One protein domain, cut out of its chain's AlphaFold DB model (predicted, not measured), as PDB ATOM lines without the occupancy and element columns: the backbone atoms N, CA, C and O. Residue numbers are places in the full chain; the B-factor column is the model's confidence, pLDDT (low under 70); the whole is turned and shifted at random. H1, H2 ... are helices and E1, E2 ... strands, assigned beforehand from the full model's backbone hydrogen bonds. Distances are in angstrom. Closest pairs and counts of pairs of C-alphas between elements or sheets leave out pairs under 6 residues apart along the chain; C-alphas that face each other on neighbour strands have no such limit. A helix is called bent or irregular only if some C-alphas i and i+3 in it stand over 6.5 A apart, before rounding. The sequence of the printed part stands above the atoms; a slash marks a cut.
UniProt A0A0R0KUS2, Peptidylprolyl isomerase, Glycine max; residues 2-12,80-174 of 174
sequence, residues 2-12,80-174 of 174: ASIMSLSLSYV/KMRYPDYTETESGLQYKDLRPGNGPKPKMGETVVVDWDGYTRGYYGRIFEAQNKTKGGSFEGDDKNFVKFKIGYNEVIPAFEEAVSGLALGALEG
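This is residues 2 to 12 and 80 to 174 of the 174 residues of the protein "Peptidylprolyl isomerase" of Glycine max (UniProt A0A0R0KUS2). This domain has little regular structure: a small, strongly twisted antiparallel sheet, where long, bent E3 has E1 along one side and E4 and E5 on the other, with H1 on the sheet and long loops around. Of 106 printed residues, 34 are in named elements, in order E1, E2, E3, E4, E5, H1, class mixed. It is compact, radius of gyration of the C-alphas 14.3 A, spans 39 by 35 by 26 A.

E1, residues 4 to 9, is antiparallel to E3, residues 111 to 119, with N 8 and O 115 2.8 A apart, within hydrogen-bond range. E2, residues 97 to 99, pairs with no named strand, but with residues 172 to 173, antiparallel. E3 bends by 56 degrees at residue 115. E3 and E4, residues 127 to 129, form a hairpin, with N 118 and O 129 at 2.7 A. E5, residues 147 to 150, is antiparallel to E3, with N 114 and O 147 at 2.9 A. H1, residues 158 to 166, is on the sheet at a height of 6.6 A, over none of its strands; every O i to N i+4 pair in it is within hydrogen-bond range.

E1 begins at C-alpha 4 (183.237, 190.179, 88.905) and is 16.4 A long, E3 24.3 A. H1, 12.5 A, ends at C-alpha 166 (190.199, 192.241, 74.435).

The C-alphas farthest apart, of Met 108 and Gly 136, are 40.4 A apart. Residues 13 to 79 are not printed; C-alphas 12 and 80 are 38.1 A apart. The links E2 to E3 and E4 to E5 are long. The pLDDT is under 70 at residues 2 to 6, 8 to 12, 123 and 131 to 144.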
ATOM      1  N   ALA A   2     175.827 189.458  86.550       37.81
ATOM      2  CA  ALA A   2     177.140 190.082  86.377       37.81
ATOM      3  C   ALA A   2     178.049 189.510  87.469       37.81
ATOM      4  O   ALA A   2     177.783 189.750  88.650       37.81
ATOM      5  N   SER A   3     179.010 188.676  87.078       44.94
ATOM      6  CA  SER A   3     180.112 188.230  87.936       44.94
ATOM      7  C   SER A   3     181.245 189.240  87.825       44.94
ATOM      8  O   SER A   3     181.460 189.784  86.747       44.94
ATOM      9  N   ILE A   4     181.946 189.484  88.929       50.75
ATOM     10  CA  ILE A   4     183.237 190.179  88.905       50.75
ATOM     11  C   ILE A   4     184.273 189.085  88.653       50.75
ATOM     12  O   ILE A   4     184.295 188.092  89.390       50.75
ATOM     13  N   MET A   5     185.034 189.218  87.570       61.16
ATOM     14  CA  MET A   5     186.002 188.220  87.125       61.16
ATOM     15  C   MET A   5     187.380 188.864  87.151       61.16
ATOM     16  O   MET A   5     187.615 189.797  86.399       61.16
ATOM     17  N   SER A   6     188.267 188.376  88.017       55.19
ATOM     18  CA  SER A   6     189.674 188.780  87.981       55.19
ATOM     19  C   SER A   6     190.404 187.843  87.030       55.19
ATOM     20  O   SER A   6     190.295 186.634  87.213       55.19
ATOM     21  N   LEU A   7     191.113 188.367  86.027       71.00
ATOM     22  CA  LEU A   7     191.785 187.580  84.981       71.00
ATOM     23  C   LEU A   7     193.270 187.939  84.892       71.00
ATOM     24  O   LEU A   7     193.614 189.116  84.889       71.00
ATOM     25  N   SER A   8     194.146 186.939  84.772       53.91
ATOM     26  CA  SER A   8     195.590 187.078  84.539       53.91
ATOM     27  C   SER A   8     196.046 186.081  83.467       53.91
ATOM     28  O   SER A   8     195.903 184.867  83.620       53.91
ATOM     29  N   LEU A   9     196.592 186.570  82.349       49.28
ATOM     30  CA  LEU A   9     196.989 185.724  81.214       49.28
ATOM     31  C   LEU A   9     198.486 185.373  81.285       49.28
ATOM     32  O   LEU A   9     199.336 186.264  81.215       49.28
ATOM     33  N   SER A  10     198.815 184.079  81.388       41.12
ATOM     34  CA  SER A  10     200.194 183.586  81.574       41.12
ATOM     35  C   SER A  10     200.609 182.589  80.483       41.12
ATOM     36  O   SER A  10     199.855 181.683  80.138       41.12
ATOM     37  N   TYR A  11     201.832 182.712  79.952       36.19
ATOM     38  CA  TYR A  11     202.403 181.779  78.966       36.19
ATOM     39  C   TYR A  11     203.169 180.641  79.655       36.19
ATOM     40  O   TYR A  11     204.047 180.896  80.477       36.19
ATOM     41  N   VAL A  12     202.901 179.390  79.265       39.31
ATOM     42  CA  VAL A  12     203.769 178.242  79.572       39.31
ATOM     43  C   VAL A  12     204.293 177.672  78.256       39.31
ATOM     44  O   VAL A  12     203.573 176.981  77.535       39.31
ATOM     45  N   LYS A  80     169.780 197.006  86.230       75.75
ATOM     46  CA  LYS A  80     171.133 196.955  85.676       75.75
ATOM     47  C   LYS A  80     171.980 197.976  86.424       75.75
ATOM     48  O   LYS A  80     171.790 199.179  86.302       75.75
ATOM     49  N   MET A  81     172.897 197.475  87.226       80.75
ATOM     50  CA  MET A  81     173.809 198.314  87.983       80.75
ATOM     51  C   MET A  81     175.040 198.597  87.129       80.75
ATOM     52  O   MET A  81     175.672 197.658  86.630       80.75
ATOM     53  N   ARG A  82     175.373 199.876  87.010       85.75
ATOM     54  CA  ARG A  82     176.584 200.358  86.355       85.75
ATOM     55  C   ARG A  82     177.582 200.823  87.403       85.75
ATOM     56  O   ARG A  82     177.176 201.416  88.403       85.75
ATOM     57  N   TYR A  83     178.852 200.538  87.172       87.62
ATOM     58  CA  TYR A  83     179.946 201.020  88.001       87.62
ATOM     59  C   TYR A  83     180.642 202.167  87.257       87.62
ATOM     60  O   TYR A  83     181.016 201.988  86.102       87.62
ATOM     61  N   PRO A  84     180.763 203.365  87.858       89.19
ATOM     62  CA  PRO A  84     181.244 204.552  87.146       89.19
ATOM     63  C   PRO A  84     182.720 204.464  86.734       89.19
ATOM     64  O   PRO A  84     183.149 205.194  85.849       89.19
ATOM     65  N   ASP A  85     183.494 203.595  87.377       92.19
ATOM     66  CA  ASP A  85     184.915 203.356  87.127       92.19
ATOM     67  C   ASP A  85     185.188 202.173  86.180       92.19
ATOM     68  O   ASP A  85     186.344 201.790  86.009       92.19
ATOM     69  N   TYR A  86     184.138 201.603  85.578       93.25
ATOM     70  CA  TYR A  86     184.213 200.474  84.653       93.25
ATOM     71  C   TYR A  86     183.866 200.908  83.230       93.25
ATOM     72  O   TYR A  86     183.010 201.767  83.008       93.25
ATOM     73  N   THR A  87     184.496 200.256  82.257       93.69
ATOM     74  CA  THR A  87     184.156 200.400  80.840       93.69
ATOM     75  C   THR A  87     183.087 199.379  80.485       93.69
ATOM     76  O   THR A  87     183.223 198.206  80.821       93.69
ATOM     77  N   GLU A  88     182.016 199.813  79.817       93.25
ATOM     78  CA  GLU A  88     180.937 198.930  79.369       93.25
ATOM     79  C   GLU A  88     181.013 198.696  77.858       93.25
ATOM     80  O   GLU A  88     181.090 199.653  77.086       93.25
ATOM     81  N   THR A  89     180.965 197.432  77.440       93.75
ATOM     82  CA  THR A  89     180.916 197.041  76.026       93.75
ATOM     83  C   THR A  89     179.482 197.027  75.492       93.75
ATOM     84  O   THR A  89     178.504 197.127  76.238       93.75
ATOM     85  N   GLU A  90     179.330 196.857  74.179       92.12
ATOM     86  CA  GLU A  90     178.022 196.757  73.519       92.12
ATOM     87  C   GLU A  90     177.200 195.545  73.993       92.12
ATOM     88  O   GLU A  90     175.970 195.609  74.024       92.12
ATOM     89  N   SER A  91     177.857 194.462  74.431       91.06
ATOM     90  CA  SER A  91     177.191 193.283  75.005       91.06
ATOM     91  C   SER A  91     176.676 193.525  76.432       91.06
ATOM     92  O   SER A  91     175.860 192.760  76.956       91.06
ATOM     93  N   GLY A  92     177.119 194.613  77.070       91.75
ATOM     94  CA  GLY A  92     176.831 194.940  78.461       91.75
ATOM     95  C   GLY A  92     177.805 194.327  79.467       91.75
ATOM     96  O   GLY A  92     177.529 194.410  80.670       91.75
ATOM     97  N   LEU A  93     178.912 193.728  79.008       92.00
ATOM     98  CA  LEU A  93     180.058 193.399  79.856       92.00
ATOM     99  C   LEU A  93     180.639 194.699  80.427       92.00
ATOM    100  O   LEU A  93     180.801 195.678  79.708       92.00
ATOM    101  N   GLN A  94     180.930 194.708  81.725       93.12
ATOM    102  CA  GLN A  94     181.641 195.798  82.387       93.12
ATOM    103  C   GLN A  94     182.978 195.266  82.877       93.12
ATOM    104  O   GLN A  94     182.982 194.271  83.599       93.12
ATOM    105  N   TYR A  95     184.064 195.940  82.515       93.31
ATOM    106  CA  TYR A  95     185.418 195.551  82.893       93.31
ATOM    107  C   TYR A  95     186.264 196.747  83.329       93.31
ATOM    108  O   TYR A  95     185.971 197.904  82.996       93.31
ATOM    109  N   LYS A  96     187.328 196.458  84.075       93.38
ATOM    110  CA  LYS A  96     188.310 197.434  84.525       93.38
ATOM    111  C   LYS A  96     189.724 196.891  84.366       93.38
ATOM    112  O   LYS A  96     190.115 195.918  85.008       93.38
ATOM    113  N   ASP A  97     190.523 197.597  83.574       91.69
ATOM    114  CA  ASP A  97     191.948 197.313  83.447       91.69
ATOM    115  C   ASP A  97     192.663 197.620  84.769       91.69
ATOM    116  O   ASP A  97     192.739 198.768  85.215       91.69
ATOM    117  N   LEU A  98     193.208 196.586  85.405       93.19
ATOM    118  CA  LEU A  98     193.996 196.720  86.629       93.19
ATOM    119  C   LEU A  98     195.486 196.867  86.309       93.19
ATOM    120  O   LEU A  98     196.202 197.616  86.977       93.19
ATOM    121  N   ARG A  99     195.968 196.152  85.283       94.00
ATOM    122  CA  ARG A  99     197.345 196.254  84.790       94.00
ATOM    123  C   ARG A  99     197.405 195.948  83.290       94.00
ATOM    124  O   ARG A  99     197.025 194.847  82.899       94.00
ATOM    125  N   PRO A 100     197.954 196.842  82.451       90.81
ATOM    126  CA  PRO A 100     198.097 196.561  81.029       90.81
ATOM    127  C   PRO A 100     199.135 195.458  80.777       90.81
ATOM    128  O   PRO A 100     200.172 195.385  81.441       90.81
ATOM    129  N   GLY A 101     198.853 194.606  79.793       90.94
ATOM    130  CA  GLY A 101     199.802 193.637  79.244       90.94
ATOM    131  C   GLY A 101     200.650 194.255  78.131       90.94
ATOM    132  O   GLY A 101     200.259 195.254  77.532       90.94
ATOM    133  N   ASN A 102     201.802 193.651  77.835       90.94
ATOM    134  CA  ASN A 102     202.702 194.105  76.761       90.94
ATOM    135  C   ASN A 102     202.886 193.061  75.646       90.94
ATOM    136  O   ASN A 102     203.731 193.219  74.767       90.94
ATOM    137  N   GLY A 103     202.148 191.951  75.696       91.38
ATOM    138  CA  GLY A 103     202.186 190.948  74.638       91.38
ATOM    139  C   GLY A 103     201.058 191.116  73.613       91.38
ATOM    140  O   GLY A 103     200.184 191.971  73.773       91.38
ATOM    141  N   PRO A 104     201.065 190.310  72.538       93.50
ATOM    142  CA  PRO A 104     200.039 190.391  71.509       93.50
ATOM    143  C   PRO A 104     198.653 190.052  72.068       93.50
ATOM    144  O   PRO A 104     198.523 189.282  73.022       93.50
ATOM    145  N   LYS A 105     197.617 190.631  71.457       92.75
ATOM    146  CA  LYS A 105     196.233 190.223  71.713       92.75
ATOM    147  C   LYS A 105     195.968 188.868  71.053       92.75
ATOM    148  O   LYS A 105     196.436 188.666  69.925       92.75
ATOM    149  N   PRO A 106     195.248 187.962  71.728       94.50
ATOM    150  CA  PRO A 106     194.994 186.636  71.200       94.50
ATOM    151  C   PRO A 106     193.984 186.696  70.044       94.50
ATOM    152  O   PRO A 106     193.126 187.579  69.982       94.50
ATOM    153  N   LYS A 107     194.108 185.772  69.092       94.44
ATOM    154  CA  LYS A 107     193.287 185.721  67.871       94.44
ATOM    155  C   LYS A 107     192.359 184.510  67.860       94.44
ATOM    156  O   LYS A 107     192.590 183.513  68.541       94.44
ATOM    157  N   MET A 108     191.335 184.577  67.012       95.06
ATOM    158  CA  MET A 108     190.453 183.443  66.717       95.06
ATOM    159  C   MET A 108     191.276 182.204  66.339       95.06
ATOM    160  O   MET A 108     192.151 182.275  65.475       95.06
ATOM    161  N   GLY A 109     190.997 181.067  66.975       95.12
ATOM    162  CA  GLY A 109     191.731 179.818  66.772       95.12
ATOM    163  C   GLY A 109     192.869 179.552  67.757       95.12
ATOM    164  O   GLY A 109     193.291 178.400  67.879       95.12
ATOM    165  N   GLU A 110     193.359 180.570  68.463       94.75
ATOM    166  CA  GLU A 110     194.474 180.426  69.399       94.75
ATOM    167  C   GLU A 110     194.009 179.853  70.745       94.75
ATOM    168  O   GLU A 110     192.894 180.106  71.205       94.75
ATOM    169  N   THR A 111     194.877 179.061  71.383       95.50
ATOM    170  CA  THR A 111     194.656 178.563  72.747       95.50
ATOM    171  C   THR A 111     195.238 179.547  73.754       95.50
ATOM    172  O   THR A 111     196.425 179.864  73.695       95.50
ATOM    173  N   VAL A 112     194.420 179.961  74.716       94.56
ATOM    174  CA  VAL A 112     194.812 180.849  75.817       94.56
ATOM    175  C   VAL A 112     194.823 180.097  77.144       94.56
ATOM    176  O   VAL A 112     194.133 179.091  77.303       94.56
ATOM    177  N   VAL A 113     195.640 180.568  78.089       93.88
ATOM    178  CA  VAL A 113     195.759 180.006  79.441       93.88
ATOM    179  C   VAL A 113     195.545 181.125  80.451       93.88
ATOM    180  O   VAL A 113     196.392 182.009  80.583       93.88
ATOM    181  N   VAL A 114     194.410 181.083  81.142       92.81
ATOM    182  CA  VAL A 114     193.934 182.162  82.009       92.81
ATOM    183  C   VAL A 114     193.927 181.694  83.460       92.81
ATOM    184  O   VAL A 114     193.346 180.661  83.802       92.81
ATOM    185  N   ASP A 115     194.583 182.473  84.306       90.38
ATOM    186  CA  ASP A 115     194.378 182.471  85.745       90.38
ATOM    187  C   ASP A 115     193.174 183.358  86.060       90.38
ATOM    188  O   ASP A 115     193.113 184.494  85.584       90.38
ATOM    189  N   TRP A 116     192.187 182.829  86.782       89.88
ATOM    190  CA  TRP A 116     190.972 183.572  87.069       89.88
ATOM    191  C   TRP A 116     190.347 183.227  88.411       89.88
ATOM    192  O   TRP A 116     190.416 182.088  88.877       89.88
ATOM    193  N   ASP A 117     189.636 184.213  88.951       87.94
ATOM    194  CA  ASP A 117     188.773 184.060  90.114       87.94
ATOM    195  C   ASP A 117     187.363 184.598  89.810       87.94
ATOM    196  O   ASP A 117     187.176 185.610  89.127       87.94
ATOM    197  N   GLY A 118     186.351 183.904  90.329       88.50
ATOM    198  CA  GLY A 118     184.930 184.132  90.118       88.50
ATOM    199  C   GLY A 118     184.168 184.424  91.409       88.50
ATOM    200  O   GLY A 118     184.018 183.562  92.286       88.50
ATOM    201  N   TYR A 119     183.581 185.622  91.469       87.50
ATOM    202  CA  TYR A 119     182.772 186.082  92.597       87.50
ATOM    203  C   TYR A 119     181.342 186.408  92.174       87.50
ATOM    204  O   TYR A 119     181.093 187.119  91.195       87.50
ATOM    205  N   THR A 120     180.369 185.905  92.935       84.56
ATOM    206  CA  THR A 120     178.968 186.290  92.743       84.56
ATOM    207  C   THR A 120     178.716 187.697  93.265       84.56
ATOM    208  O   THR A 120     179.251 188.122  94.285       84.56
ATOM    209  N   ARG A 121     177.813 188.418  92.607       78.31
ATOM    210  CA  ARG A 121     177.353 189.722  93.074       78.31
ATOM    211  C   ARG A 121     176.423 189.596  94.290       78.31
ATOM    212  O   ARG A 121     175.312 189.080  94.163       78.31
ATOM    213  N   GLY A 122     176.817 190.148  95.437       71.94
ATOM    214  CA  GLY A 122     176.007 190.174  96.662       71.94
ATOM    215  C   GLY A 122     176.838 190.486  97.908       71.94
ATOM    216  O   GLY A 122     178.035 190.736  97.796       71.94
ATOM    217  N   TYR A 123     176.212 190.476  99.090       58.56
ATOM    218  CA  TYR A 123     176.886 190.733 100.370       58.56
ATOM    219  C   TYR A 123     178.128 189.831 100.524       58.56
ATOM    220  O   TYR A 123     178.008 188.605 100.511       58.56
ATOM    221  N   TYR A 124     179.301 190.470 100.596       71.81
ATOM    222  CA  TYR A 124     180.654 189.894 100.658       71.81
ATOM    223  C   TYR A 124     181.169 189.083  99.463       71.81
ATOM    224  O   TYR A 124     182.254 188.529  99.569       71.81
ATOM    225  N   GLY A 125     180.459 189.042  98.333       77.56
ATOM    226  CA  GLY A 125     180.940 188.368  97.125       77.56
ATOM    227  C   GLY A 125     181.228 186.880  97.342       77.56
ATOM    228  O   GLY A 125     182.358 186.490  97.625       77.56
ATOM    229  N   ARG A 126     180.217 186.008  97.220       82.88
ATOM    230  CA  ARG A 126     180.462 184.570  97.434       82.88
ATOM    231  C   ARG A 126     181.339 184.035  96.308       82.88
ATOM    232  O   ARG A 126     180.931 184.109  95.145       82.88
ATOM    233  N   ILE A 127     182.494 183.495  96.686       80.00
ATOM    234  CA  ILE A 127     183.408 182.775  95.799       80.00
ATOM    235  C   ILE A 127     182.669 181.552  95.265       80.00
ATOM    236  O   ILE A 127     182.163 180.742  96.046       80.00
ATOM    237  N   PHE A 128     182.606 181.426  93.946       81.69
ATOM    238  CA  PHE A 128     182.184 180.186  93.292       81.69
ATOM    239  C   PHE A 128     183.360 179.503  92.590       81.69
ATOM    240  O   PHE A 128     183.348 178.287  92.414       81.69
ATOM    241  N   GLU A 129     184.407 180.265  92.273       78.75
ATOM    242  CA  GLU A 129     185.657 179.764  91.723       78.75
ATOM    243  C   GLU A 129     186.809 180.662  92.182       78.75
ATOM    244  O   GLU A 129     186.687 181.874  92.096       78.75
ATOM    245  N   ALA A 130     187.893 180.103  92.715       76.06
ATOM    246  CA  ALA A 130     189.129 180.844  92.959       76.06
ATOM    247  C   ALA A 130     190.305 179.878  93.144       76.06
ATOM    248  O   ALA A 130     190.095 178.761  93.644       76.06
ATOM    249  N   GLN A 131     191.519 180.306  92.782       69.00
ATOM    250  CA  GLN A 131     192.743 179.529  93.024       69.00
ATOM    251  C   GLN A 131     193.213 179.641  94.478       69.00
ATOM    252  O   GLN A 131     193.437 178.627  95.138       69.00
ATOM    253  N   ASN A 132     193.316 180.862  95.013       65.00
ATOM    254  CA  ASN A 132     193.791 181.096  96.377       65.00
ATOM    255  C   ASN A 132     192.613 181.191  97.358       65.00
ATOM    256  O   ASN A 132     192.137 182.275  97.702       65.00
ATOM    257  N   LYS A 133     192.094 180.036  97.781       63.34
ATOM    258  CA  LYS A 133     190.993 179.981  98.751       63.34
ATOM    259  C   LYS A 133     191.501 180.247 100.169       63.34
ATOM    260  O   LYS A 133     192.606 179.866 100.543       63.34
ATOM    261  N   THR A 134     190.669 180.866 101.002       56.75
ATOM    262  CA  THR A 134     190.986 181.076 102.421       56.75
ATOM    263  C   THR A 134     191.095 179.732 103.149       56.75
ATOM    264  O   THR A 134     190.161 178.926 103.098       56.75
ATOM    265  N   LYS A 135     192.207 179.499 103.864       52.22
ATOM    266  CA  LYS A 135     192.378 178.320 104.732       52.22
ATOM    267  C   LYS A 135     191.247 178.283 105.769       52.22
ATOM    268  O   LYS A 135     191.185 179.160 106.628       52.22
ATOM    269  N   GLY A 136     190.354 177.293 105.676       54.34
ATOM    270  CA  GLY A 136     189.227 177.100 106.603       54.34
ATOM    271  C   GLY A 136     187.819 177.331 106.027       54.34
ATOM    272  O   GLY A 136     186.853 177.277 106.784       54.34
ATOM    273  N   GLY A 137     187.672 177.587 104.721       61.75
ATOM    274  CA  GLY A 137     186.368 177.587 104.039       61.75
ATOM    275  C   GLY A 137     185.906 176.186 103.607       61.75
ATOM    276  O   GLY A 137     186.712 175.272 103.485       61.75
ATOM    277  N   SER A 138     184.613 176.027 103.299       62.06
ATOM    278  CA  SER A 138     183.974 174.750 102.897       62.06
ATOM    279  C   SER A 138     184.434 174.175 101.539       62.06
ATOM    280  O   SER A 138     183.799 173.266 101.009       62.06
ATOM    281  N   PHE A 139     185.493 174.720 100.941       60.06
ATOM    282  CA  PHE A 139     186.028 174.294  99.655       60.06
ATOM    283  C   PHE A 139     187.379 173.611  99.874       60.06
ATOM    284  O   PHE A 139     188.403 174.278  99.986       60.06
ATOM    285  N   GLU A 140     187.372 172.286  99.901       60.31
ATOM    286  CA  GLU A 140     188.571 171.451 100.001       60.31
ATOM    287  C   GLU A 140     189.231 171.291  98.614       60.31
ATOM    288  O   GLU A 140     188.552 171.363  97.583       60.31
ATOM    289  N   GLY A 141     190.554 171.110  98.578       60.16
ATOM    290  CA  GLY A 141     191.333 170.874  97.356       60.16
ATOM    291  C   GLY A 141     192.254 172.039  97.001       60.16
ATOM    292  O   GLY A 141     191.790 173.075  96.509       60.16
ATOM    293  N   ASP A 142     193.542 171.823  97.260       62.03
ATOM    294  CA  ASP A 142     194.657 172.654  96.819       62.03
ATOM    295  C   ASP A 142     194.991 172.297  95.356       62.03
ATOM    296  O   ASP A 142     194.866 171.142  94.950       62.03
ATOM    297  N   ASP A 143     195.377 173.300  94.567       61.50
ATOM    298  CA  ASP A 143     195.852 173.204  93.175       61.50
ATOM    299  C   ASP A 143     194.763 173.017  92.098       61.50
ATOM    300  O   ASP A 143     194.595 171.960  91.484       61.50
ATOM    301  N   LYS A 144     194.032 174.100  91.794       66.44
ATOM    302  CA  LYS A 144     193.269 174.180  90.539       66.44
ATOM    303  C   LYS A 144     194.179 174.591  89.381       66.44
ATOM    304  O   LYS A 144     194.964 175.524  89.487       66.44
ATOM    305  N   ASN A 145     194.021 173.908  88.250       73.94
ATOM    306  CA  ASN A 145     194.726 174.228  87.014       73.94
ATOM    307  C   ASN A 145     194.150 175.489  86.356       73.94
ATOM    308  O   ASN A 145     192.938 175.692  86.365       73.94
ATOM    309  N   PHE A 146     195.016 176.267  85.700       86.69
ATOM    310  CA  PHE A 146     194.608 177.364  84.819       86.69
ATOM    311  C   PHE A 146     193.568 176.907  83.793       86.69
ATOM    312  O   PHE A 146     193.673 175.804  83.238       86.69
ATOM    313  N   VAL A 147     192.610 177.782  83.486       89.94
ATOM    314  CA  VAL A 147     191.617 177.508  82.447       89.94
ATOM    315  C   VAL A 147     192.273 177.655  81.084       89.94
ATOM    316  O   VAL A 147     192.934 178.652  80.796       89.94
ATOM    317  N   LYS A 148     192.104 176.630  80.247       93.81
ATOM    318  CA  LYS A 148     192.635 176.581  78.887       93.81
ATOM    319  C   LYS A 148     191.487 176.393  77.925       93.81
ATOM    320  O   LYS A 148     190.741 175.430  78.071       93.81
ATOM    321  N   PHE A 149     191.378 177.285  76.955       94.94
ATOM    322  CA  PHE A 149     190.346 177.199  75.933       94.94
ATOM    323  C   PHE A 149     190.825 177.818  74.624       94.94
ATOM    324  O   PHE A 149     191.832 178.535  74.593       94.94
ATOM    325  N   LYS A 150     190.126 177.511  73.533       96.19
ATOM    326  CA  LYS A 150     190.353 178.118  72.219       96.19
ATOM    327  C   LYS A 150     189.366 179.243  71.945       96.19
ATOM    328  O   LYS A 150     188.158 179.055  72.069       96.19
ATOM    329  N   ILE A 151     189.881 180.378  71.481       95.56
ATOM    330  CA  ILE A 151     189.044 181.506  71.060       95.56
ATOM    331  C   ILE A 151     188.284 181.131  69.779       95.56
ATOM    332  O   ILE A 151     188.877 180.644  68.813       95.56
ATOM    333  N   GLY A 152     186.979 181.365  69.774       94.75
ATOM    334  CA  GLY A 152     186.030 181.120  68.693       94.75
ATOM    335  C   GLY A 152     185.303 179.776  68.774       94.75
ATOM    336  O   GLY A 152     184.565 179.442  67.849       94.75
ATOM    337  N   TYR A 153     185.518 178.983  69.831       94.44
ATOM    338  CA  TYR A 153     184.980 177.616  69.947       94.44
ATOM    339  C   TYR A 153     183.833 177.476  70.959       94.44
ATOM    340  O   TYR A 153     183.314 176.371  71.114       94.44
ATOM    341  N   ASN A 154     183.402 178.563  71.614       93.31
ATOM    342  CA  ASN A 154     182.336 178.555  72.627       93.31
ATOM    343  C   ASN A 154     182.578 177.536  73.761       93.31
ATOM    344  O   ASN A 154     181.645 176.921  74.277       93.31
ATOM    345  N   GLU A 155     183.843 177.327  74.137       93.56
ATOM    346  CA  GLU A 155     184.232 176.421  75.232       93.56
ATOM    347  C   GLU A 155     183.965 177.038  76.618       93.56
ATOM    348  O   GLU A 155     183.888 176.330  77.621       93.56
ATOM    349  N   VAL A 156     183.811 178.363  76.669       93.62
ATOM    350  CA  VAL A 156     183.571 179.174  77.868       93.62
ATOM    351  C   VAL A 156     182.367 180.091  77.645       93.62
ATOM    352  O   VAL A 156     181.836 180.192  76.539       93.62
ATOM    353  N   ILE A 157     181.904 180.762  78.703       92.88
ATOM    354  CA  ILE A 157     180.780 181.698  78.577       92.88
ATOM    355  C   ILE A 157     181.150 182.870  77.642       92.88
ATOM    356  O   ILE A 157     182.269 183.378  77.738       92.88
ATOM    357  N   PRO A 158     180.222 183.368  76.799       93.88
ATOM    358  CA  PRO A 158     180.546 184.373  75.782       93.88
ATOM    359  C   PRO A 158     181.188 185.650  76.336       93.88
ATOM    360  O   PRO A 158     182.150 186.151  75.771       93.88
ATOM    361  N   ALA A 159     180.709 186.139  77.485       92.81
ATOM    362  CA  ALA A 159     181.253 187.339  78.124       92.81
ATOM    363  C   ALA A 159     182.704 187.158  78.612       92.81
ATOM    364  O   ALA A 159     183.481 188.106  78.619       92.81
ATOM    365  N   PHE A 160     183.080 185.941  79.011       93.56
ATOM    366  CA  PHE A 160     184.450 185.636  79.423       93.56
ATOM    367  C   PHE A 160     185.384 185.571  78.218       93.56
ATOM    368  O   PHE A 160     186.494 186.090  78.263       93.56
ATOM    369  N   GLU A 161     184.924 184.967  77.123       94.81
ATOM    370  CA  GLU A 161     185.671 184.956  75.868       94.81
ATOM    371  C   GLU A 161     185.855 186.371  75.303       94.81
ATOM    372  O   GLU A 161     186.957 186.721  74.880       94.81
ATOM    373  N   GLU A 162     184.809 187.204  75.362       94.56
ATOM    374  CA  GLU A 162     184.856 188.618  74.975       94.56
ATOM    375  C   GLU A 162     185.938 189.372  75.760       94.56
ATOM    376  O   GLU A 162     186.819 189.972  75.138       94.56
ATOM    377  N   ALA A 163     185.940 189.263  77.095       93.62
ATOM    378  CA  ALA A 163     186.949 189.886  77.957       93.62
ATOM    379  C   ALA A 163     188.376 189.454  77.572       93.62
ATOM    380  O   ALA A 163     189.243 190.274  77.265       93.62
ATOM    381  N   VAL A 164     188.614 188.141  77.481       94.50
ATOM    382  CA  VAL A 164     189.946 187.592  77.179       94.50
ATOM    383  C   VAL A 164     190.421 187.960  75.770       94.50
ATOM    384  O   VAL A 164     191.617 188.172  75.568       94.50
ATOM    385  N   SER A 165     189.515 188.089  74.798       93.50
ATOM    386  CA  SER A 165     189.859 188.533  73.440       93.50
ATOM    387  C   SER A 165     190.314 190.001  73.380       93.50
ATOM    388  O   SER A 165     191.129 190.374  72.531       93.50
ATOM    389  N   GLY A 166     189.819 190.835  74.302       90.69
ATOM    390  CA  GLY A 166     190.199 192.241  74.435       90.69
ATOM    391  C   GLY A 166     191.555 192.448  75.112       90.69
ATOM    392  O   GLY A 166     192.232 193.449  74.827       90.69
ATOM    393  N   LEU A 167     191.970 191.490  75.946       92.62
ATOM    394  CA  LEU A 167     193.158 191.565  76.789       92.62
ATOM    395  C   LEU A 167     194.461 191.264  76.041       92.62
ATOM    396  O   LEU A 167     194.575 190.347  75.230       92.62
ATOM    397  N   ALA A 168     195.494 192.042  76.357       93.19
ATOM    398  CA  ALA A 168     196.858 191.753  75.932       93.19
ATOM    399  C   ALA A 168     197.485 190.662  76.817       93.19
ATOM    400  O   ALA A 168     197.207 190.573  78.014       93.19
ATOM    401  N   LEU A 169     198.401 189.866  76.262       93.00
ATOM    402  CA  LEU A 169     199.184 188.909  77.051       93.00
ATOM    403  C   LEU A 169     199.902 189.586  78.235       93.00
ATOM    404  O   LEU A 169     200.594 190.597  78.069       93.00
ATOM    405  N   GLY A 170     199.724 189.012  79.433       90.25
ATOM    406  CA  GLY A 170     200.236 189.521  80.713       90.25
ATOM    407  C   GLY A 170     199.360 190.572  81.415       90.25
ATOM    408  O   GLY A 170     199.716 191.011  82.517       90.25
ATOM    409  N   ALA A 171     198.244 190.983  80.801       92.62
ATOM    410  CA  ALA A 171     197.307 191.935  81.391       92.62
ATOM    411  C   ALA A 171     196.563 191.351  82.605       92.62
ATOM    412  O   ALA A 171     196.431 190.131  82.735       92.62
ATOM    413  N   LEU A 172     196.104 192.248  83.482       92.19
ATOM    414  CA  LEU A 172     195.229 191.973  84.619       92.19
ATOM    415  C   LEU A 172     193.949 192.812  84.485       92.19
ATOM    416  O   LEU A 172     194.045 194.035  84.353       92.19
ATOM    417  N   GLU A 173     192.786 192.176  84.581       91.12
ATOM    418  CA  GLU A 173     191.455 192.807  84.481       91.12
ATOM    419  C   GLU A 173     190.568 192.381  85.658       91.12
ATOM    420  O   GLU A 173     190.808 191.315  86.232       91.12
ATOM    421  N   GLY A 174     189.581 193.209  86.024       85.75
ATOM    422  CA  GLY A 174     188.605 192.960  87.092       85.75
ATOM    423  C   GLY A 174     187.244 193.609  86.865       85.75
ATOM    424  O   GLY A 174     187.083 194.361  85.880       85.75
TER     425      GLY A 174